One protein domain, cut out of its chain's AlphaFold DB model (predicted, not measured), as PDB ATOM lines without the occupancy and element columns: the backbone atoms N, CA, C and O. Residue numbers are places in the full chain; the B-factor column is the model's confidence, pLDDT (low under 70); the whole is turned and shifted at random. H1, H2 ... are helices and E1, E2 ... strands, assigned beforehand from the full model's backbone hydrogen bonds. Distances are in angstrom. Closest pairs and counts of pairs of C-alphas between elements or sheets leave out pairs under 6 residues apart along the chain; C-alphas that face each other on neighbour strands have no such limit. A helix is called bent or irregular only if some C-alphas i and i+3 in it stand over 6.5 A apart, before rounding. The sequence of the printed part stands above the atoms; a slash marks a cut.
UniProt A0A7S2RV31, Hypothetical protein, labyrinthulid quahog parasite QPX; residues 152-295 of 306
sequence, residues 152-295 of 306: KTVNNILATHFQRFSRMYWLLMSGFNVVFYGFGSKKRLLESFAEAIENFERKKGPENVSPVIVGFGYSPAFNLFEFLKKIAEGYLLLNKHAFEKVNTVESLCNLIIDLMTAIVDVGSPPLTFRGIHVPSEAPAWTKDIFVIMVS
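This is residues 152 to 295 of the 306 residues of the protein "Hypothetical protein" of labyrinthulid quahog parasite QPX (UniProt A0A7S2RV31). Two short parallel strands, E1 and E2, stand in the middle of an elongated domain, with H3 packed along one side of the pair and H4 on the other. H1 and H2 pack on H3, residues 152 to 157 of H1 sticking out, while H6 packs on H4. The 144 printed residues hold seven named helices and two strands, in the order H1 H2 H3 E1 H4 H5 H6 H7 E2: mostly helix. The whole is only just loose, close to compact, with a radius of gyration of the C-alphas of 17.6 A and spans of 58 by 37 by 22 A.

H1, residues 152 to 162, begins at C-alpha 152 (44.922, 27.145, 13.576). H2 is residues 165 to 173; H3, 187 to 203, is 24.7 A long. E1 is residues 212 to 216, H4 224 to 234 and H5 240 to 243; H6, 249 to 264, is 22.5 A long. H7, 284 to 287, is only just irregular, C-alphas 284 and 287 being 6.53 A apart. E2, residues 290 to 294, ends at C-alpha 294 (49.030, 4.401, 6.220).

H1 only just touches H3, with 3 pairs of C-alphas within 8 A, the closest Leu 158 and Leu 189 at 6.9 A. H2 only just touches H3 with 3 such pairs, Phe 165 and Phe 193 closest at 6.6 A. E1 and E2 are parallel at 18 degrees, with N 213 and O 290 2.8 A apart, within hydrogen-bond range; with H4 to H7 between, they form a strand-helix-strand unit, two parallel neighbours joined through helices. H4 touches H6, closest C-alphas Phe 225 and Val 249 at 5.3 A, the same way at a shallow tilt of 33 degrees, only just short of steep. Every O i to N i+4 pair is within hydrogen-bond range in H1, H2, H3, H4 and H6; H5 and H7 are too short for one.

The farthest C-alphas, Lys 152 and Gly 275, are 57.9 A apart. The printed part has no cut; the links H2 to H3 and H6 to H7 are long. Residues 263 to 288 have pLDDT under 70.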
ATOM      1  N   LYS A 152      45.093  26.305  14.764       89.69
ATOM      2  CA  LYS A 152      44.922  27.145  13.576       89.69
ATOM      3  C   LYS A 152      46.045  26.902  12.582       89.69
ATOM      4  O   LYS A 152      45.760  26.625  11.422       89.69
ATOM      5  N   THR A 153      47.299  26.914  13.029       91.19
ATOM      6  CA  THR A 153      48.452  26.581  12.183       91.19
ATOM      7  C   THR A 153      48.321  25.178  11.583       91.19
ATOM      8  O   THR A 153      48.472  25.015  10.373       91.19
ATOM      9  N   VAL A 154      47.960  24.164  12.381       90.94
ATOM     10  CA  VAL A 154      47.766  22.791  11.873       90.94
ATOM     11  C   VAL A 154      46.643  22.728  10.836       90.94
ATOM     12  O   VAL A 154      46.808  22.116   9.780       90.94
ATOM     13  N   ASN A 155      45.507  23.371  11.103       93.25
ATOM     14  CA  ASN A 155      44.377  23.391  10.179       93.25
ATOM     15  C   ASN A 155      44.696  24.178   8.896       93.25
ATOM     16  O   ASN A 155      44.290  23.739   7.824       93.25
ATOM     17  N   ASN A 156      45.475  25.263   8.968       95.44
ATOM     18  CA  ASN A 156      45.942  26.010   7.795       95.44
ATOM     19  C   ASN A 156      46.853  25.152   6.903       95.44
ATOM     20  O   ASN A 156      46.706  25.141   5.677       95.44
ATOM     21  N   ILE A 157      47.761  24.382   7.513       94.50
ATOM     22  CA  ILE A 157      48.616  23.436   6.786       94.50
ATOM     23  C   ILE A 157      47.755  22.361   6.110       94.50
ATOM     24  O   ILE A 157      47.916  22.105   4.917       94.50
ATOM     25  N   LEU A 158      46.802  21.764   6.834       95.44
ATOM     26  CA  LEU A 158      45.889  20.767   6.265       95.44
ATOM     27  C   LEU A 158      45.056  21.337   5.110       95.44
ATOM     28  O   LEU A 158      44.986  20.706   4.059       95.44
ATOM     29  N   ALA A 159      44.500  22.540   5.261       96.06
ATOM     30  CA  ALA A 159      43.735  23.214   4.213       96.06
ATOM     31  C   ALA A 159      44.566  23.403   2.933       96.06
ATOM     32  O   ALA A 159      44.088  23.121   1.835       96.06
ATOM     33  N   THR A 160      45.840  23.779   3.077       96.69
ATOM     34  CA  THR A 160      46.774  23.908   1.946       96.69
ATOM     35  C   THR A 160      46.991  22.569   1.229       96.69
ATOM     36  O   THR A 160      47.090  22.526   0.003       96.69
ATOM     37  N   HIS A 161      47.048  21.455   1.966       96.25
ATOM     38  CA  HIS A 161      47.133  20.129   1.353       96.25
ATOM     39  C   HIS A 161      45.825  19.711   0.673       96.25
ATOM     40  O   HIS A 161      45.875  19.148  -0.421       96.25
ATOM     41  N   PHE A 162      44.671  20.016   1.270       96.69
ATOM     42  CA  PHE A 162      43.357  19.670   0.718       96.69
ATOM     43  C   PHE A 162      43.113  20.323  -0.645       96.69
ATOM     44  O   PHE A 162      42.599  19.675  -1.554       96.69
ATOM     45  N   GLN A 163      43.579  21.560  -0.838       97.62
ATOM     46  CA  GLN A 163      43.524  22.250  -2.134       97.62
ATOM     47  C   GLN A 163      44.261  21.500  -3.258       97.62
ATOM     48  O   GLN A 163      43.972  21.705  -4.433       97.62
ATOM     49  N   ARG A 164      45.205  20.611  -2.923       97.50
ATOM     50  CA  ARG A 164      46.000  19.843  -3.896       97.50
ATOM     51  C   ARG A 164      45.423  18.461  -4.199       97.50
ATOM     52  O   ARG A 164      45.971  17.769  -5.055       97.50
ATOM     53  N   PHE A 165      44.345  18.051  -3.530       97.31
ATOM     54  CA  PHE A 165      43.773  16.710  -3.682       97.31
ATOM     55  C   PHE A 165      43.326  16.404  -5.109       97.31
ATOM     56  O   PHE A 165      43.591  15.307  -5.587       97.31
ATOM     57  N   SER A 166      42.735  17.367  -5.820       97.12
ATOM     58  CA  SER A 166      42.339  17.190  -7.225       97.12
ATOM     59  C   SER A 166      43.538  16.869  -8.123       97.12
ATOM     60  O   SER A 166      43.498  15.922  -8.904       97.12
ATOM     61  N   ARG A 167      44.644  17.605  -7.960       97.00
ATOM     62  CA  ARG A 167      45.893  17.363  -8.694       97.00
ATOM     63  C   ARG A 167      46.503  16.005  -8.349       97.00
ATOM     64  O   ARG A 167      46.975  15.309  -9.239       97.00
ATOM     65  N   MET A 168      46.518  15.633  -7.070       95.56
ATOM     66  CA  MET A 168      47.030  14.328  -6.634       95.56
ATOM     67  C   MET A 168      46.188  13.181  -7.189       95.56
ATOM     68  O   MET A 168      46.737  12.190  -7.650       95.56
ATOM     69  N   TYR A 169      44.867  13.335  -7.191       94.38
ATOM     70  CA  TYR A 169      43.956  12.372  -7.785       94.38
ATOM     71  C   TYR A 169      44.173  12.233  -9.298       94.38
ATOM     72  O   TYR A 169      44.266  11.119  -9.795       94.38
ATOM     73  N   TRP A 170      44.372  13.339 -10.022       94.38
ATOM     74  CA  TRP A 170      44.728  13.287 -11.444       94.38
ATOM     75  C   TRP A 170      46.044  12.533 -11.708       94.38
ATOM     76  O   TRP A 170      46.129  11.754 -12.656       94.38
ATOM     77  N   LEU A 171      47.055  12.705 -10.847       89.31
ATOM     78  CA  LEU A 171      48.298  11.927 -10.927       89.31
ATOM     79  C   LEU A 171      48.044  10.427 -10.719       89.31
ATOM     80  O   LEU A 171      48.578   9.624 -11.480       89.31
ATOM     81  N   LEU A 172      47.206  10.058  -9.742       89.62
ATOM     82  CA  LEU A 172      46.821   8.660  -9.512       89.62
ATOM     83  C   LEU A 172      46.114   8.063 -10.736       89.62
ATOM     84  O   LEU A 172      46.495   6.989 -11.186       89.62
ATOM     85  N   MET A 173      45.156   8.790 -11.322       86.88
ATOM     86  CA  MET A 173      44.465   8.390 -12.562       86.88
ATOM     87  C   MET A 173      45.416   8.230 -13.756       86.88
ATOM     88  O   MET A 173      45.100   7.541 -14.716       86.88
ATOM     89  N   SER A 174      46.578   8.886 -13.712       83.75
ATOM     90  CA  SER A 174      47.612   8.793 -14.747       83.75
ATOM     91  C   SER A 174      48.624   7.669 -14.471       83.75
ATOM     92  O   SER A 174      49.659   7.603 -15.127       83.75
ATOM     93  N   GLY A 175      48.368   6.810 -13.477       83.62
ATOM     94  CA  GLY A 175      49.234   5.689 -13.104       83.62
ATOM     95  C   GLY A 175      50.418   6.057 -12.203       83.62
ATOM     96  O   GLY A 175      51.271   5.209 -11.938       83.62
ATOM     97  N   PHE A 176      50.506   7.296 -11.705       87.56
ATOM     98  CA  PHE A 176      51.556   7.676 -10.758       87.56
ATOM     99  C   PHE A 176      51.187   7.295  -9.328       87.56
ATOM    100  O   PHE A 176      50.073   7.525  -8.872       87.56
ATOM    101  N   ASN A 177      52.174   6.830  -8.566       89.81
ATOM    102  CA  ASN A 177      52.026   6.618  -7.130       89.81
ATOM    103  C   ASN A 177      52.280   7.921  -6.360       89.81
ATOM    104  O   ASN A 177      53.286   8.598  -6.580       89.81
ATOM    105  N   VAL A 178      51.404   8.253  -5.409       91.62
ATOM    106  CA  VAL A 178      51.561   9.434  -4.545       91.62
ATOM    107  C   VAL A 178      52.097   9.016  -3.180       91.62
ATOM    108  O   VAL A 178      51.463   8.256  -2.451       91.62
ATOM    109  N   VAL A 179      53.257   9.558  -2.805       93.69
ATOM    110  CA  VAL A 179      53.892   9.301  -1.507       93.69
ATOM    111  C   VAL A 179      53.864  10.565  -0.654       93.69
ATOM    112  O   VAL A 179      54.415  11.599  -1.029       93.69
ATOM    113  N   PHE A 180      53.259  10.470   0.531       92.19
ATOM    114  CA  PHE A 180      53.251  11.551   1.513       92.19
ATOM    115  C   PHE A 180      54.378  11.348   2.527       92.19
ATOM    116  O   PHE A 180      54.332  10.439   3.357       92.19
ATOM    117  N   TYR A 181      55.368  12.234   2.505       93.19
ATOM    118  CA  TYR A 181      56.465  12.276   3.469       93.19
ATOM    119  C   TYR A 181      56.436  13.592   4.256       93.19
ATOM    120  O   TYR A 181      55.773  14.550   3.865       93.19
ATOM    121  N   GLY A 182      57.105  13.623   5.409       91.00
ATOM    122  CA  GLY A 182      57.154  14.800   6.280       91.00
ATOM    123  C   GLY A 182      56.936  14.472   7.754       91.00
ATOM    124  O   GLY A 182      56.567  13.345   8.108       91.00
ATOM    125  N   PHE A 183      57.181  15.480   8.593       89.00
ATOM    126  CA  PHE A 183      57.099  15.387  10.048       89.00
ATOM    127  C   PHE A 183      55.662  15.203  10.543       89.00
ATOM    128  O   PHE A 183      54.716  15.779  10.006       89.00
ATOM    129  N   GLY A 184      55.517  14.419  11.610       89.31
ATOM    130  CA  GLY A 184      54.238  14.181  12.269       89.31
ATOM    131  C   GLY A 184      53.367  13.101  11.619       89.31
ATOM    132  O   GLY A 184      53.700  12.472  10.606       89.31
ATOM    133  N   SER A 185      52.224  12.861  12.266       89.81
ATOM    134  CA  SER A 185      51.234  11.892  11.804       89.81
ATOM    135  C   SER A 185      50.473  12.437  10.599       89.81
ATOM    136  O   SER A 185      49.823  13.475  10.676       89.81
ATOM    137  N   LYS A 186      50.507  11.686   9.496       93.69
ATOM    138  CA  LYS A 186      49.779  11.988   8.253       93.69
ATOM    139  C   LYS A 186      48.418  11.291   8.180       93.69
ATOM    140  O   LYS A 186      47.743  11.383   7.164       93.69
ATOM    141  N   LYS A 187      48.005  10.602   9.251       93.38
ATOM    142  CA  LYS A 187      46.783   9.786   9.280       93.38
ATOM    143  C   LYS A 187      45.543  10.584   8.859       93.38
ATOM    144  O   LYS A 187      44.900  10.207   7.892       93.38
ATOM    145  N   ARG A 188      45.281  11.721   9.518       93.44
ATOM    146  CA  ARG A 188      44.124  12.584   9.216       93.44
ATOM    147  C   ARG A 188      44.134  13.075   7.765       93.44
ATOM    148  O   ARG A 188      43.092  13.115   7.130       93.44
ATOM    149  N   LEU A 189      45.310  13.429   7.242       95.19
ATOM    150  CA  LEU A 189      45.461  13.877   5.857       95.19
ATOM    151  C   LEU A 189      45.113  12.758   4.863       95.19
ATOM    152  O   LEU A 189      44.397  13.011   3.902       95.19
ATOM    153  N   LEU A 190      45.601  11.538   5.106       95.56
ATOM    154  CA  LEU A 190      45.346  10.374   4.253       95.56
ATOM    155  C   LEU A 190      43.888   9.903   4.328       95.56
ATOM    156  O   LEU A 190      43.330   9.541   3.301       95.56
ATOM    157  N   GLU A 191      43.263   9.952   5.508       94.19
ATOM    158  CA  GLU A 191      41.829   9.673   5.678       94.19
ATOM    159  C   GLU A 191      40.983  10.674   4.878       94.19
ATOM    160  O   GLU A 191      40.158  10.267   4.065       94.19
ATOM    161  N   SER A 192      41.257  11.978   5.003       96.38
ATOM    162  CA  SER A 192      40.570  12.999   4.199       96.38
ATOM    163  C   SER A 192      40.846  12.866   2.698       96.38
ATOM    164  O   SER A 192      39.985  13.201   1.887       96.38
ATOM    165  N   PHE A 193      42.028  12.384   2.304       96.44
ATOM    166  CA  PHE A 193      42.332  12.130   0.897       96.44
ATOM    167  C   PHE A 193      41.553  10.926   0.353       96.44
ATOM    168  O   PHE A 193      41.026  11.009  -0.750       96.44
ATOM    169  N   ALA A 194      41.407   9.853   1.137       95.12
ATOM    170  CA  ALA A 194      40.571   8.706   0.784       95.12
ATOM    171  C   ALA A 194      39.112   9.129   0.539       95.12
ATOM    172  O   ALA A 194      38.556   8.834  -0.516       95.12
ATOM    173  N   GLU A 195      38.537   9.909   1.460       96.00
ATOM    174  CA  GLU A 195      37.186  10.472   1.313       96.00
ATOM    175  C   GLU A 195      37.065  11.360   0.064       96.00
ATOM    176  O   GLU A 195      36.052  11.336  -0.639       96.00
ATOM    177  N   ALA A 196      38.098  12.149  -0.246       96.19
ATOM    178  CA  ALA A 196      38.117  12.976  -1.447       96.19
ATOM    179  C   ALA A 196      38.114  12.131  -2.730       96.19
ATOM    180  O   ALA A 196      37.351  12.448  -3.639       96.19
ATOM    181  N   ILE A 197      38.900  11.048  -2.788       94.38
ATOM    182  CA  ILE A 197      38.901  10.109  -3.923       94.38
ATOM    183  C   ILE A 197      37.516   9.491  -4.104       94.38
ATOM    184  O   ILE A 197      36.982   9.546  -5.207       94.38
ATOM    185  N   GLU A 198      36.889   8.994  -3.036       92.75
ATOM    186  CA  GLU A 198      35.522   8.459  -3.115       92.75
ATOM    187  C   GLU A 198      34.532   9.493  -3.668       92.75
ATOM    188  O   GLU A 198      33.655   9.166  -4.469       92.75
ATOM    189  N   ASN A 199      34.669  10.758  -3.263       94.88
ATOM    190  CA  ASN A 199      33.832  11.840  -3.768       94.88
ATOM    191  C   ASN A 199      34.115  12.171  -5.242       94.88
ATOM    192  O   ASN A 199      33.178  12.513  -5.962       94.88
ATOM    193  N   PHE A 200      35.366  12.082  -5.705       94.19
ATOM    194  CA  PHE A 200      35.711  12.257  -7.119       94.19
ATOM    195  C   PHE A 200      35.178  11.101  -7.974       94.19
ATOM    196  O   PHE A 200      34.555  11.352  -9.003       94.19
ATOM    197  N   GLU A 201      35.328   9.860  -7.512       89.38
ATOM    198  CA  GLU A 201      34.799   8.665  -8.179       89.38
ATOM    199  C   GLU A 201      33.268   8.690  -8.253       89.38
ATOM    200  O   GLU A 201      32.693   8.477  -9.317       89.38
ATOM    201  N   ARG A 202      32.580   9.066  -7.165       90.12
ATOM    202  CA  ARG A 202      31.109   9.164  -7.148       90.12
ATOM    203  C   ARG A 202      30.566  10.161  -8.180       90.12
ATOM    204  O   ARG A 202      29.457   9.973  -8.676       90.12
ATOM    205  N   LYS A 203      31.331  11.205  -8.528       91.88
ATOM    206  CA  LYS A 203      30.948  12.182  -9.566       91.88
ATOM    207  C   LYS A 203      31.006  11.612 -10.987       91.88
ATOM    208  O   LYS A 203      30.338  12.164 -11.855       91.88
ATOM    209  N   LYS A 204      31.746  10.521 -11.232       86.19
ATOM    210  CA  LYS A 204      31.776   9.826 -12.535       86.19
ATOM    211  C   LYS A 204      30.499   9.020 -12.816       86.19
ATOM    212  O   LYS A 204      30.286   8.600 -13.949       86.19
ATOM    213  N   GLY A 205      29.651   8.815 -11.805       86.19
ATOM    214  CA  GLY A 205      28.415   8.037 -11.890       86.19
ATOM    215  C   GLY A 205      28.470   6.739 -11.070       86.19
ATOM    216  O   GLY A 205      29.551   6.267 -10.724       86.19
ATOM    217  N   PRO A 206      27.307   6.154 -10.734       80.44
ATOM    218  CA  PRO A 206      27.214   5.008  -9.825       80.44
ATOM    219  C   PRO A 206      27.811   3.713 -10.391       80.44
ATOM    220  O   PRO A 206      28.208   2.847  -9.619       80.44
ATOM    221  N   GLU A 207      27.889   3.574 -11.716       77.81
ATOM    222  CA  GLU A 207      28.358   2.346 -12.373       77.81
ATOM    223  C   GLU A 207      29.889   2.237 -12.453       77.81
ATOM    224  O   GLU A 207      30.418   1.146 -12.643       77.81
ATOM    225  N   ASN A 208      30.608   3.346 -12.249       71.12
ATOM    226  CA  ASN A 208      32.064   3.435 -12.415       71.12
ATOM    227  C   ASN A 208      32.783   3.826 -11.117       71.12
ATOM    228  O   ASN A 208      33.821   4.481 -11.156       71.12
ATOM    229  N   VAL A 209      32.218   3.480  -9.956       80.75
ATOM    230  CA  VAL A 209      32.847   3.811  -8.672       80.75
ATOM    231  C   VAL A 209      33.993   2.846  -8.406       80.75
ATOM    232  O   VAL A 209      33.781   1.687  -8.043       80.75
ATOM    233  N   SER A 210      35.210   3.354  -8.554       83.56
ATOM    234  CA  SER A 210      36.424   2.626  -8.208       83.56
ATOM    235  C   SER A 210      36.508   2.396  -6.695       83.56
ATOM    236  O   SER A 210      36.261   3.323  -5.911       83.56
ATOM    237  N   PRO A 211      36.868   1.188  -6.239       85.69
ATOM    238  CA  PRO A 211      36.998   0.919  -4.818       85.69
ATOM    239  C   PRO A 211      38.224   1.615  -4.217       85.69
ATOM    240  O   PRO A 211      39.321   1.589  -4.779       85.69
ATOM    241  N   VAL A 212      38.045   2.186  -3.022       89.81
ATOM    242  CA  VAL A 212      39.126   2.762  -2.212       89.81
ATOM    243  C   VAL A 212      39.410   1.836  -1.032       89.81
ATOM    244  O   VAL A 212      38.529   1.530  -0.230       89.81
ATOM    245  N   ILE A 213      40.654   1.374  -0.924       89.75
ATOM    246  CA  ILE A 213      41.089   0.402   0.080       89.75
ATOM    247  C   ILE A 213      42.129   1.060   0.979       89.75
ATOM    248  O   ILE A 213      43.207   1.443   0.526       89.75
ATOM    249  N   VAL A 214      41.827   1.160   2.275       90.88
ATOM    250  CA  VAL A 214      42.730   1.757   3.267       90.88
ATOM    251  C   VAL A 214      43.379   0.669   4.120       90.88
ATOM    252  O   VAL A 214      42.702  -0.077   4.829       90.88
ATOM    253  N   GLY A 215      44.709   0.585   4.071       91.06
ATOM    254  CA  GLY A 215      45.514  -0.329   4.879       91.06
ATOM    255  C   GLY A 215      46.267   0.395   5.996       91.06
ATOM    256  O   GLY A 215      47.001   1.354   5.757       91.06
ATOM    257  N   PHE A 216      46.133  -0.083   7.235       91.06
ATOM    258  CA  PHE A 216      46.827   0.473   8.403       91.06
ATOM    259  C   PHE A 216      48.129  -0.285   8.687       91.06
ATOM    260  O   PHE A 216      48.182  -1.135   9.577       91.06
ATOM    261  N   GLY A 217      49.190   0.047   7.952       90.25
ATOM    262  CA  GLY A 217      50.513  -0.577   8.094       90.25
ATOM    263  C   GLY A 217      51.197  -0.327   9.442       90.25
ATOM    264  O   GLY A 217      52.132  -1.034   9.796       90.25
ATOM    265  N   TYR A 218      50.728   0.649  10.226       88.00
ATOM    266  CA  TYR A 218      51.217   0.877  11.588       88.00
ATOM    267  C   TYR A 218      50.698  -0.122  12.627       88.00
ATOM    268  O   TYR A 218      51.178  -0.134  13.760       88.00
ATOM    269  N   SER A 219      49.664  -0.897  12.293       91.81
ATOM    270  CA  SER A 219      49.088  -1.853  13.230       91.81
ATOM    271  C   SER A 219      50.028  -3.051  13.390       91.81
ATOM    272  O   SER A 219      50.390  -3.654  12.382       91.81
ATOM    273  N   PRO A 220      50.365  -3.483  14.619       89.56
ATOM    274  CA  PRO A 220      51.152  -4.701  14.823       89.56
ATOM    275  C   PRO A 220      50.407  -5.964  14.363       89.56
ATOM    276  O   PRO A 220      51.023  -6.991  14.110       89.56
ATOM    277  N   ALA A 221      49.078  -5.891  14.235       93.31
ATOM    278  CA  ALA A 221      48.254  -6.961  13.683       93.31
ATOM    279  C   ALA A 221      48.161  -6.918  12.144       93.31
ATOM    280  O   ALA A 221      47.428  -7.713  11.554       93.31
ATOM    281  N   PHE A 222      48.833  -5.969  11.480       92.69
ATOM    282  CA  PHE A 222      48.820  -5.881  10.026       92.69
ATOM    283  C   PHE A 222      49.619  -7.037   9.422       92.69
ATOM    284  O   PHE A 222      50.817  -7.178   9.654       92.69
ATOM    285  N   ASN A 223      48.944  -7.848   8.611       93.62
ATOM    286  CA  ASN A 223      49.559  -8.910   7.834       93.62
ATOM    287  C   ASN A 223      49.341  -8.612   6.349       93.62
ATOM    288  O   ASN A 223      48.202  -8.575   5.878       93.62
ATOM    289  N   LEU A 224      50.440  -8.398   5.621       91.62
ATOM    290  CA  LEU A 224      50.412  -8.063   4.198       91.62
ATOM    291  C   LEU A 224      49.760  -9.167   3.355       91.62
ATOM    292  O   LEU A 224      49.017  -8.858   2.431       91.62
ATOM    293  N   PHE A 225      49.989 -10.439   3.694       93.50
ATOM    294  CA  PHE A 225      49.386 -11.570   2.993       93.50
ATOM    295  C   PHE A 225      47.860 -11.548   3.123       93.50
ATOM    296  O   PHE A 225      47.153 -11.583   2.123       93.50
ATOM    297  N   GLU A 226      47.348 -11.411   4.348       93.75
ATOM    298  CA  GLU A 226      45.904 -11.314   4.604       93.75
ATOM    299  C   GLU A 226      45.289 -10.063   3.965       93.75
ATOM    300  O   GLU A 226      44.155 -10.094   3.492       93.75
ATOM    301  N   PHE A 227      46.032  -8.955   3.932       92.44
ATOM    302  CA  PHE A 227      45.596  -7.731   3.267       92.44
ATOM    303  C   PHE A 227      45.445  -7.936   1.756       92.44
ATOM    304  O   PHE A 227      44.361  -7.718   1.222       92.44
ATOM    305  N   LEU A 228      46.485  -8.431   1.081       91.44
ATOM    306  CA  LEU A 228      46.449  -8.726  -0.354       91.44
ATOM    307  C   LEU A 228      45.401  -9.789  -0.693       91.44
ATOM    308  O   LEU A 228      44.696  -9.662  -1.690       91.44
ATOM    309  N   LYS A 229      45.240 -10.804   0.161       92.00
ATOM    310  CA  LYS A 229      44.229 -11.847  -0.015       92.00
ATOM    311  C   LYS A 229      42.820 -11.268   0.041       92.00
ATOM    312  O   LYS A 229      41.999 -11.609  -0.800       92.00
ATOM    313  N   LYS A 230      42.542 -10.343   0.966       91.38
ATOM    314  CA  LYS A 230      41.256  -9.626   1.009       91.38
ATOM    315  C   LYS A 230      41.019  -8.784  -0.239       91.38
ATOM    316  O   LYS A 230      39.883  -8.722  -0.696       91.38
ATOM    317  N   ILE A 231      42.064  -8.159  -0.788       89.12
ATOM    318  CA  ILE A 231      41.948  -7.424  -2.054       89.12
ATOM    319  C   ILE A 231      41.567  -8.391  -3.180       89.12
ATOM    320  O   ILE A 231      40.605  -8.165  -3.909       89.12
ATOM    321  N   ALA A 232      42.287  -9.503  -3.267       89.31
ATOM    322  CA  ALA A 232      42.095 -10.529  -4.276       89.31
ATOM    323  C   ALA A 232      40.704 -11.198  -4.195       89.31
ATOM    324  O   ALA A 232      40.021 -11.337  -5.207       89.31
ATOM    325  N   GLU A 233      40.242 -11.563  -2.999       88.88
ATOM    326  CA  GLU A 233      38.912 -12.154  -2.784       88.88
ATOM    327  C   GLU A 233      37.780 -11.138  -2.998       88.88
ATOM    328  O   GLU A 233      36.762 -11.463  -3.605       88.88
ATOM    329  N   GLY A 234      37.938  -9.917  -2.478       85.62
ATOM    330  CA  GLY A 234      36.874  -8.914  -2.455       85.62
ATOM    331  C   GLY A 234      36.691  -8.169  -3.772       85.62
ATOM    332  O   GLY A 234      35.558  -7.892  -4.155       85.62
ATOM    333  N   TYR A 235      37.790  -7.858  -4.462       81.56
ATOM    334  CA  TYR A 235      37.776  -6.984  -5.638       81.56
ATOM    335  C   TYR A 235      38.183  -7.702  -6.918       81.56
ATOM    336  O   TYR A 235      37.667  -7.384  -7.978       81.56
ATOM    337  N   LEU A 236      39.052  -8.711  -6.849       81.19
ATOM    338  CA  LEU A 236      39.383  -9.509  -8.037       81.19
ATOM    339  C   LEU A 236      38.457 -10.724  -8.198       81.19
ATOM    340  O   LEU A 236      38.612 -11.491  -9.144       81.19
ATOM    341  N   LEU A 237      37.501 -10.901  -7.273       83.50
ATOM    342  CA  LEU A 237      36.537 -12.007  -7.233       83.50
ATOM    343  C   LEU A 237      37.206 -13.387  -7.343       83.50
ATOM    344  O   LEU A 237      36.618 -14.349  -7.845       83.50
ATOM    345  N   LEU A 238      38.449 -13.501  -6.864       83.19
ATOM    346  CA  LEU A 238      39.190 -14.750  -6.919       83.19
ATOM    347  C   LEU A 238      38.547 -15.776  -5.986       83.19
ATOM    348  O   LEU A 238      38.292 -15.524  -4.805       83.19
ATOM    349  N   ASN A 239      38.286 -16.965  -6.528       84.56
ATOM    350  CA  ASN A 239      37.695 -18.052  -5.761       84.56
ATOM    351  C   ASN A 239      38.655 -18.485  -4.642       84.56
ATOM    352  O   ASN A 239      39.863 -18.571  -4.847       84.56
ATOM    353  N   LYS A 240      38.115 -18.840  -3.473       85.69
ATOM    354  CA  LYS A 240      38.882 -19.323  -2.313       85.69
ATOM    355  C   LYS A 240      39.825 -20.478  -2.662       85.69
ATOM    356  O   LYS A 240      40.923 -20.553  -2.118       85.69
ATOM    357  N   HIS A 241      39.425 -21.328  -3.608       86.31
ATOM    358  CA  HIS A 241      40.244 -22.437  -4.100       86.31
ATOM    359  C   HIS A 241      41.530 -21.985  -4.809       86.31
ATOM    360  O   HIS A 241      42.529 -22.700  -4.769       86.31
ATOM    361  N   ALA A 242      41.555 -20.786  -5.406       83.44
ATOM    362  CA  ALA A 242      42.752 -20.239  -6.046       83.44
ATOM    363  C   ALA A 242      43.893 -19.997  -5.041       83.44
ATOM    364  O   ALA A 242      45.062 -20.040  -5.413       83.44
ATOM    365  N   PHE A 243      43.563 -19.806  -3.758       86.44
ATOM    366  CA  PHE A 243      44.538 -19.537  -2.701       86.44
ATOM    367  C   PHE A 243      45.034 -20.792  -1.975       86.44
ATOM    368  O   PHE A 243      45.959 -20.685  -1.181       86.44
ATOM    369  N   GLU A 244      44.476 -21.983  -2.232       88.50
ATOM    370  CA  GLU A 244      44.897 -23.217  -1.537       88.50
ATOM    371  C   GLU A 244      46.380 -23.543  -1.756       88.50
ATOM    372  O   GLU A 244      47.026 -24.142  -0.899       88.50
ATOM    373  N   LYS A 245      46.927 -23.118  -2.900       86.94
ATOM    374  CA  LYS A 245      48.334 -23.317  -3.275       86.94
ATOM    375  C   LYS A 245      49.214 -22.094  -3.013       86.94
ATOM    376  O   LYS A 245      50.411 -22.148  -3.273       86.94
ATOM    377  N   VAL A 246      48.635 -20.998  -2.527       91.75
ATOM    378  CA  VAL A 246      49.316 -19.716  -2.334       91.75
ATOM    379  C   VAL A 246      49.564 -19.536  -0.843       91.75
ATOM    380  O   VAL A 246      48.645 -19.254  -0.081       91.75
ATOM    381  N   ASN A 247      50.807 -19.728  -0.413       92.56
ATOM    382  CA  ASN A 247      51.211 -19.634   0.993       92.56
ATOM    383  C   ASN A 247      52.256 -18.537   1.254       92.56
ATOM    384  O   ASN A 247      52.641 -18.323   2.402       92.56
ATOM    385  N   THR A 248      52.708 -17.832   0.215       94.12
ATOM    386  CA  THR A 248      53.683 -16.740   0.325       94.12
ATOM    387  C   THR A 248      53.126 -15.445  -0.253       94.12
ATOM    388  O   THR A 248      52.283 -15.454  -1.148       94.12
ATOM    389  N   VAL A 249      53.616 -14.305   0.243       90.94
ATOM    390  CA  VAL A 249      53.271 -12.983  -0.311       90.94
ATOM    391  C   VAL A 249      53.691 -12.885  -1.776       90.94
ATOM    392  O   VAL A 249      52.925 -12.398  -2.596       90.94
ATOM    393  N   GLU A 250      54.871 -13.397  -2.118       92.38
ATOM    394  CA  GLU A 250      55.393 -13.392  -3.487       92.38
ATOM    395  C   GLU A 250      54.495 -14.174  -4.456       92.38
ATOM    396  O   GLU A 250      54.125 -13.652  -5.503       92.38
ATOM    397  N   SER A 251      54.070 -15.391  -4.086       91.31
ATOM    398  CA  SER A 251      53.165 -16.189  -4.929       91.31
ATOM    399  C   SER A 251      51.801 -15.522  -5.110       91.31
ATOM    400  O   SER A 251      51.224 -15.599  -6.192       91.31
ATOM    401  N   LEU A 252      51.311 -14.820  -4.084       90.19
ATOM    402  CA  LEU A 252      50.081 -14.037  -4.164       90.19
ATOM    403  C   LEU A 252      50.232 -12.815  -5.078       90.19
ATOM    404  O   LEU A 252      49.362 -12.573  -5.908       90.19
ATOM    405  N   CYS A 253      51.333 -12.070  -4.964       88.75
ATOM    406  CA  CYS A 253      51.632 -10.950  -5.854       88.75
ATOM    407  C   CYS A 253      51.739 -11.412  -7.308       88.75
ATOM    408  O   CYS A 253      51.113 -10.812  -8.174       88.75
ATOM    409  N   ASN A 254      52.460 -12.507  -7.566       89.00
ATOM    410  CA  ASN A 254      52.587 -13.072  -8.908       89.00
ATOM    411  C   ASN A 254      51.227 -13.507  -9.461       89.00
ATOM    412  O   ASN A 254      50.927 -13.212 -10.608       89.00
ATOM    413  N   LEU A 255      50.362 -14.125  -8.645       87.19
ATOM    414  CA  LEU A 255      48.999 -14.468  -9.061       87.19
ATOM    415  C   LEU A 255      48.172 -13.225  -9.430       87.19
ATOM    416  O   LEU A 255      47.435 -13.253 -10.412       87.19
ATOM    417  N   ILE A 256      48.276 -12.149  -8.645       85.38
ATOM    418  CA  ILE A 256      47.576 -10.888  -8.919       85.38
ATOM    419  C   ILE A 256      48.115 -10.247 -10.202       85.38
ATOM    420  O   ILE A 256      47.321  -9.830 -11.036       85.38
ATOM    421  N   ILE A 257      49.436 -10.194 -10.389       84.75
ATOM    422  CA  ILE A 257      50.070  -9.644 -11.598       84.75
ATOM    423  C   ILE A 257      49.673 -10.458 -12.831       84.75
ATOM    424  O   ILE A 257      49.257  -9.872 -13.826       84.75
ATOM    425  N   ASP A 258      49.749 -11.787 -12.749       83.94
ATOM    426  CA  ASP A 258      49.328 -12.710 -13.805       83.94
ATOM    427  C   ASP A 258      47.867 -12.439 -14.208       83.94
ATOM    428  O   ASP A 258      47.554 -12.329 -15.392       83.94
ATOM    429  N   LEU A 259      46.973 -12.271 -13.225       80.50
ATOM    430  CA  LEU A 259      45.562 -11.965 -13.464       80.50
ATOM    431  C   LEU A 259      45.368 -10.582 -14.097       80.50
ATOM    432  O   LEU A 259      44.623 -10.455 -15.062       80.50
ATOM    433  N   MET A 260      46.029  -9.549 -13.568       76.44
ATOM    434  CA  MET A 260      45.934  -8.185 -14.094       76.44
ATOM    435  C   MET A 260      46.464  -8.109 -15.529       76.44
ATOM    436  O   MET A 260      45.838  -7.483 -16.376       76.44
ATOM    437  N   THR A 261      47.565  -8.805 -15.823       78.38
ATOM    438  CA  THR A 261      48.128  -8.908 -17.179       78.38
ATOM    439  C   THR A 261      47.151  -9.617 -18.112       78.38
ATOM    440  O   THR A 261      46.855  -9.111 -19.191       78.38
ATOM    441  N   ALA A 262      46.560 -10.729 -17.662       74.50
ATOM    442  CA  ALA A 262      45.551 -11.446 -18.432       74.50
ATOM    443  C   ALA A 262      44.304 -10.592 -18.713       74.50
ATOM    444  O   ALA A 262      43.718 -10.748 -19.773       74.50
ATOM    445  N   ILE A 263      43.900  -9.691 -17.806       69.75
ATOM    446  CA  ILE A 263      42.784  -8.752 -18.024       69.75
ATOM    447  C   ILE A 263      43.152  -7.676 -19.058       69.75
ATOM    448  O   ILE A 263      42.312  -7.315 -19.878       69.75
ATOM    449  N   VAL A 264      44.387  -7.165 -19.041       67.88
ATOM    450  CA  VAL A 264      44.849  -6.130 -19.986       67.88
ATOM    451  C   VAL A 264      44.911  -6.659 -21.424       67.88
ATOM    452  O   VAL A 264      44.585  -5.921 -22.352       67.88
ATOM    453  N   ASP A 265      45.230  -7.941 -21.609       64.06
ATOM    454  CA  ASP A 265      45.259  -8.598 -22.926       64.06
ATOM    455  C   ASP A 265      43.861  -8.941 -23.493       64.06
ATOM    456  O   ASP A 265      43.738  -9.419 -24.626       64.06
ATOM    457  N   VAL A 266      42.774  -8.685 -22.751       52.38
ATOM    458  CA  VAL A 266      41.393  -8.980 -23.179       52.38
ATOM    459  C   VAL A 266      40.879  -7.898 -24.139       52.38
ATOM    460  O   VAL A 266      40.018  -7.080 -23.835       52.38
ATOM    461  N   GLY A 267      41.399  -7.959 -25.364       49.00
ATOM    462  CA  GLY A 267      40.649  -7.700 -26.595       49.00
ATOM    463  C   GLY A 267      40.079  -8.990 -27.216       49.00
ATOM    464  O   GLY A 267      39.696  -8.988 -28.383       49.00
ATOM    465  N   SER A 268      40.054 -10.112 -26.479       43.59
ATOM    466  CA  SER A 268      39.699 -11.451 -26.985       43.59
ATOM    467  C   SER A 268      38.781 -12.228 -26.005       43.59
ATOM    468  O   SER A 268      38.659 -11.812 -24.856       43.59
ATOM    469  N   PRO A 269      38.078 -13.300 -26.438       49.16
ATOM    470  CA  PRO A 269      36.971 -13.952 -25.710       49.16
ATOM    471  C   PRO A 269      37.353 -14.494 -24.311       49.16
ATOM    472  O   PRO A 269      38.538 -14.606 -24.007       49.16
ATOM    473  N   PRO A 270      36.372 -14.850 -23.445       54.28
ATOM    474  CA  PRO A 270      36.607 -15.192 -22.035       54.28
ATOM    475  C   PRO A 270      37.701 -16.251 -21.849       54.28
ATOM    476  O   PRO A 270      37.542 -17.412 -22.232       54.28
ATOM    477  N   LEU A 271      38.811 -15.841 -21.233       51.53
ATOM    478  CA  LEU A 271      39.955 -16.701 -20.960       51.53
ATOM    479  C   LEU A 271      39.768 -17.458 -19.643       51.53
ATOM    480  O   LEU A 271      39.438 -16.901 -18.595       51.53
ATOM    481  N   THR A 272      40.048 -18.756 -19.693       53.06
ATOM    482  CA  THR A 272      40.275 -19.583 -18.509       53.06
ATOM    483  C   THR A 272      41.752 -19.485 -18.139       53.06
ATOM    484  O   THR A 272      42.603 -20.121 -18.757       53.06
ATOM    485  N   PHE A 273      42.090 -18.692 -17.121       47.16
ATOM    486  CA  PHE A 273      43.474 -18.572 -16.657       47.16
ATOM    487  C   PHE A 273      43.760 -19.632 -15.587       47.16
ATOM    488  O   PHE A 273      43.193 -19.598 -14.499       47.16
ATOM    489  N   ARG A 274      44.614 -20.619 -15.893       52.66
ATOM    490  CA  ARG A 274      44.962 -21.742 -14.986       52.66
ATOM    491  C   ARG A 274      43.747 -22.489 -14.398       52.66
ATOM    492  O   ARG A 274      43.776 -22.932 -13.252       52.66
ATOM    493  N   GLY A 275      42.672 -22.627 -15.176       59.00
ATOM    494  CA  GLY A 275      41.425 -23.264 -14.728       59.00
ATOM    495  C   GLY A 275      40.545 -22.384 -13.832       59.00
ATOM    496  O   GLY A 275      39.520 -22.851 -13.341       59.00
ATOM    497  N   ILE A 276      40.913 -21.115 -13.634       55.69
ATOM    498  CA  ILE A 276      40.075 -20.104 -12.994       55.69
ATOM    499  C   ILE A 276      39.232 -19.459 -14.091       55.69
ATOM    500  O   ILE A 276      39.753 -18.859 -15.032       55.69
ATOM    501  N   HIS A 277      37.916 -19.625 -13.984       55.66
ATOM    502  CA  HIS A 277      36.969 -18.961 -14.865       55.66
ATOM    503  C   HIS A 277      36.851 -17.505 -14.413       55.66
ATOM    504  O   HIS A 277      36.307 -17.238 -13.341       55.66
ATOM    505  N   VAL A 278      37.381 -16.571 -15.203       53.47
ATOM    506  CA  VAL A 278      37.111 -15.146 -14.995       53.47
ATOM    507  C   VAL A 278      35.719 -14.887 -15.583       53.47
ATOM    508  O   VAL A 278      35.500 -15.198 -16.758       53.47
ATOM    509  N   PRO A 279      34.729 -14.438 -14.792       55.16
ATOM    510  CA  PRO A 279      33.396 -14.183 -15.320       55.16
ATOM    511  C   PRO A 279      33.465 -13.082 -16.385       55.16
ATOM    512  O   PRO A 279      34.144 -12.078 -16.191       55.16
ATOM    513  N   SER A 280      32.736 -13.242 -17.494       50.00
ATOM    514  CA  SER A 280      32.610 -12.203 -18.537       50.00
ATOM    515  C   SER A 280      31.936 -10.923 -18.024       50.00
ATOM    516  O   SER A 280      31.952  -9.901 -18.697       50.00
ATOM    517  N   GLU A 281      31.343 -10.994 -16.832       51.38
ATOM    518  CA  GLU A 281      30.741  -9.894 -16.078       51.38
ATOM    519  C   GLU A 281      31.741  -9.187 -15.145       51.38
ATOM    520  O   GLU A 281      31.324  -8.372 -14.325       51.38
ATOM    521  N   ALA A 282      33.044  -9.505 -15.218       50.16
ATOM    522  CA  ALA A 282      34.069  -8.790 -14.459       50.16
ATOM    523  C   ALA A 282      33.930  -7.282 -14.747       50.16
ATOM    524  O   ALA A 282      34.114  -6.865 -15.894       50.16
ATOM    525  N   PRO A 283      33.534  -6.456 -13.764       48.66
ATOM    526  CA  PRO A 283      33.021  -5.139 -14.099       48.66
ATOM    527  C   PRO A 283      34.142  -4.200 -14.554       48.66
ATOM    528  O   PRO A 283      35.295  -4.332 -14.141       48.66
ATOM    529  N   ALA A 284      33.783  -3.190 -15.347       45.66
ATOM    530  CA  ALA A 284      34.698  -2.202 -15.920       45.66
ATOM    531  C   ALA A 284      35.556  -1.415 -14.897       45.66
ATOM    532  O   ALA A 284      36.520  -0.761 -15.297       45.66
ATOM    533  N   TRP A 285      35.252  -1.496 -13.594       49.56
ATOM    534  CA  TRP A 285      36.040  -0.892 -12.510       49.56
ATOM    535  C   TRP A 285      37.345  -1.631 -12.184       49.56
ATOM    536  O   TRP A 285      38.113  -1.157 -11.352       49.56
ATOM    537  N   THR A 286      37.667  -2.739 -12.857       48.56
ATOM    538  CA  THR A 286      39.009  -3.351 -12.776       48.56
ATOM    539  C   THR A 286      40.132  -2.423 -13.244       48.56
ATOM    540  O   THR A 286      41.299  -2.714 -12.993       48.56
ATOM    541  N   LYS A 287      39.799  -1.299 -13.895       53.69
ATOM    542  CA  LYS A 287      40.780  -0.347 -14.415       53.69
ATOM    543  C   LYS A 287      41.497   0.448 -13.323       53.69
ATOM    544  O   LYS A 287      42.688   0.677 -13.482       53.69
ATOM    545  N   ASP A 288      40.835   0.772 -12.209       63.00
ATOM    546  CA  ASP A 288      41.430   1.596 -11.152       63.00
ATOM    547  C   ASP A 288      41.036   1.074  -9.756       63.00
ATOM    548  O   ASP A 288      39.891   1.177  -9.324       63.00
ATOM    549  N   ILE A 289      41.990   0.504  -9.013       77.69
ATOM    550  CA  ILE A 289      41.838   0.209  -7.578       77.69
ATOM    551  C   ILE A 289      42.754   1.163  -6.819       77.69
ATOM    552  O   ILE A 289      43.976   1.115  -6.978       77.69
ATOM    553  N   PHE A 290      42.190   2.001  -5.947       80.38
ATOM    554  CA  PHE A 290      42.991   2.918  -5.139       80.38
ATOM    555  C   PHE A 290      43.370   2.266  -3.816       80.38
ATOM    556  O   PHE A 290      42.522   2.019  -2.959       80.38
ATOM    557  N   VAL A 291      44.666   2.027  -3.621       83.56
ATOM    558  CA  VAL A 291      45.200   1.494  -2.365       83.56
ATOM    559  C   VAL A 291      45.935   2.597  -1.614       83.56
ATOM    560  O   VAL A 291      46.963   3.100  -2.063       83.56
ATOM    561  N   ILE A 292      45.428   2.956  -0.435       84.12
ATOM    562  CA  ILE A 292      46.056   3.927   0.462       84.12
ATOM    563  C   ILE A 292      46.653   3.180   1.646       84.12
ATOM    564  O   ILE A 292      45.943   2.618   2.481       84.12
ATOM    565  N   MET A 293      47.976   3.217   1.751       81.88
ATOM    566  CA  MET A 293      48.708   2.605   2.855       81.88
ATOM    567  C   MET A 293      49.146   3.663   3.868       81.88
ATOM    568  O   MET A 293      50.002   4.502   3.594       81.88
ATOM    569  N   VAL A 294      48.595   3.589   5.079       82.12
ATOM    570  CA  VAL A 294      49.030   4.401   6.220       82.12
ATOM    571  C   VAL A 294      50.104   3.630   6.977       82.12
ATOM    572  O   VAL A 294      49.814   2.857   7.891       82.12
ATOM    573  N   SER A 295      51.360   3.830   6.591       76.25
ATOM    574  CA  SER A 295      52.508   3.284   7.319       76.25
ATOM    575  C   SER A 295      53.042   4.298   8.334       76.25
ATOM    576  O   SER A 295      53.042   5.507   8.072       76.25
TER     577      SER A 295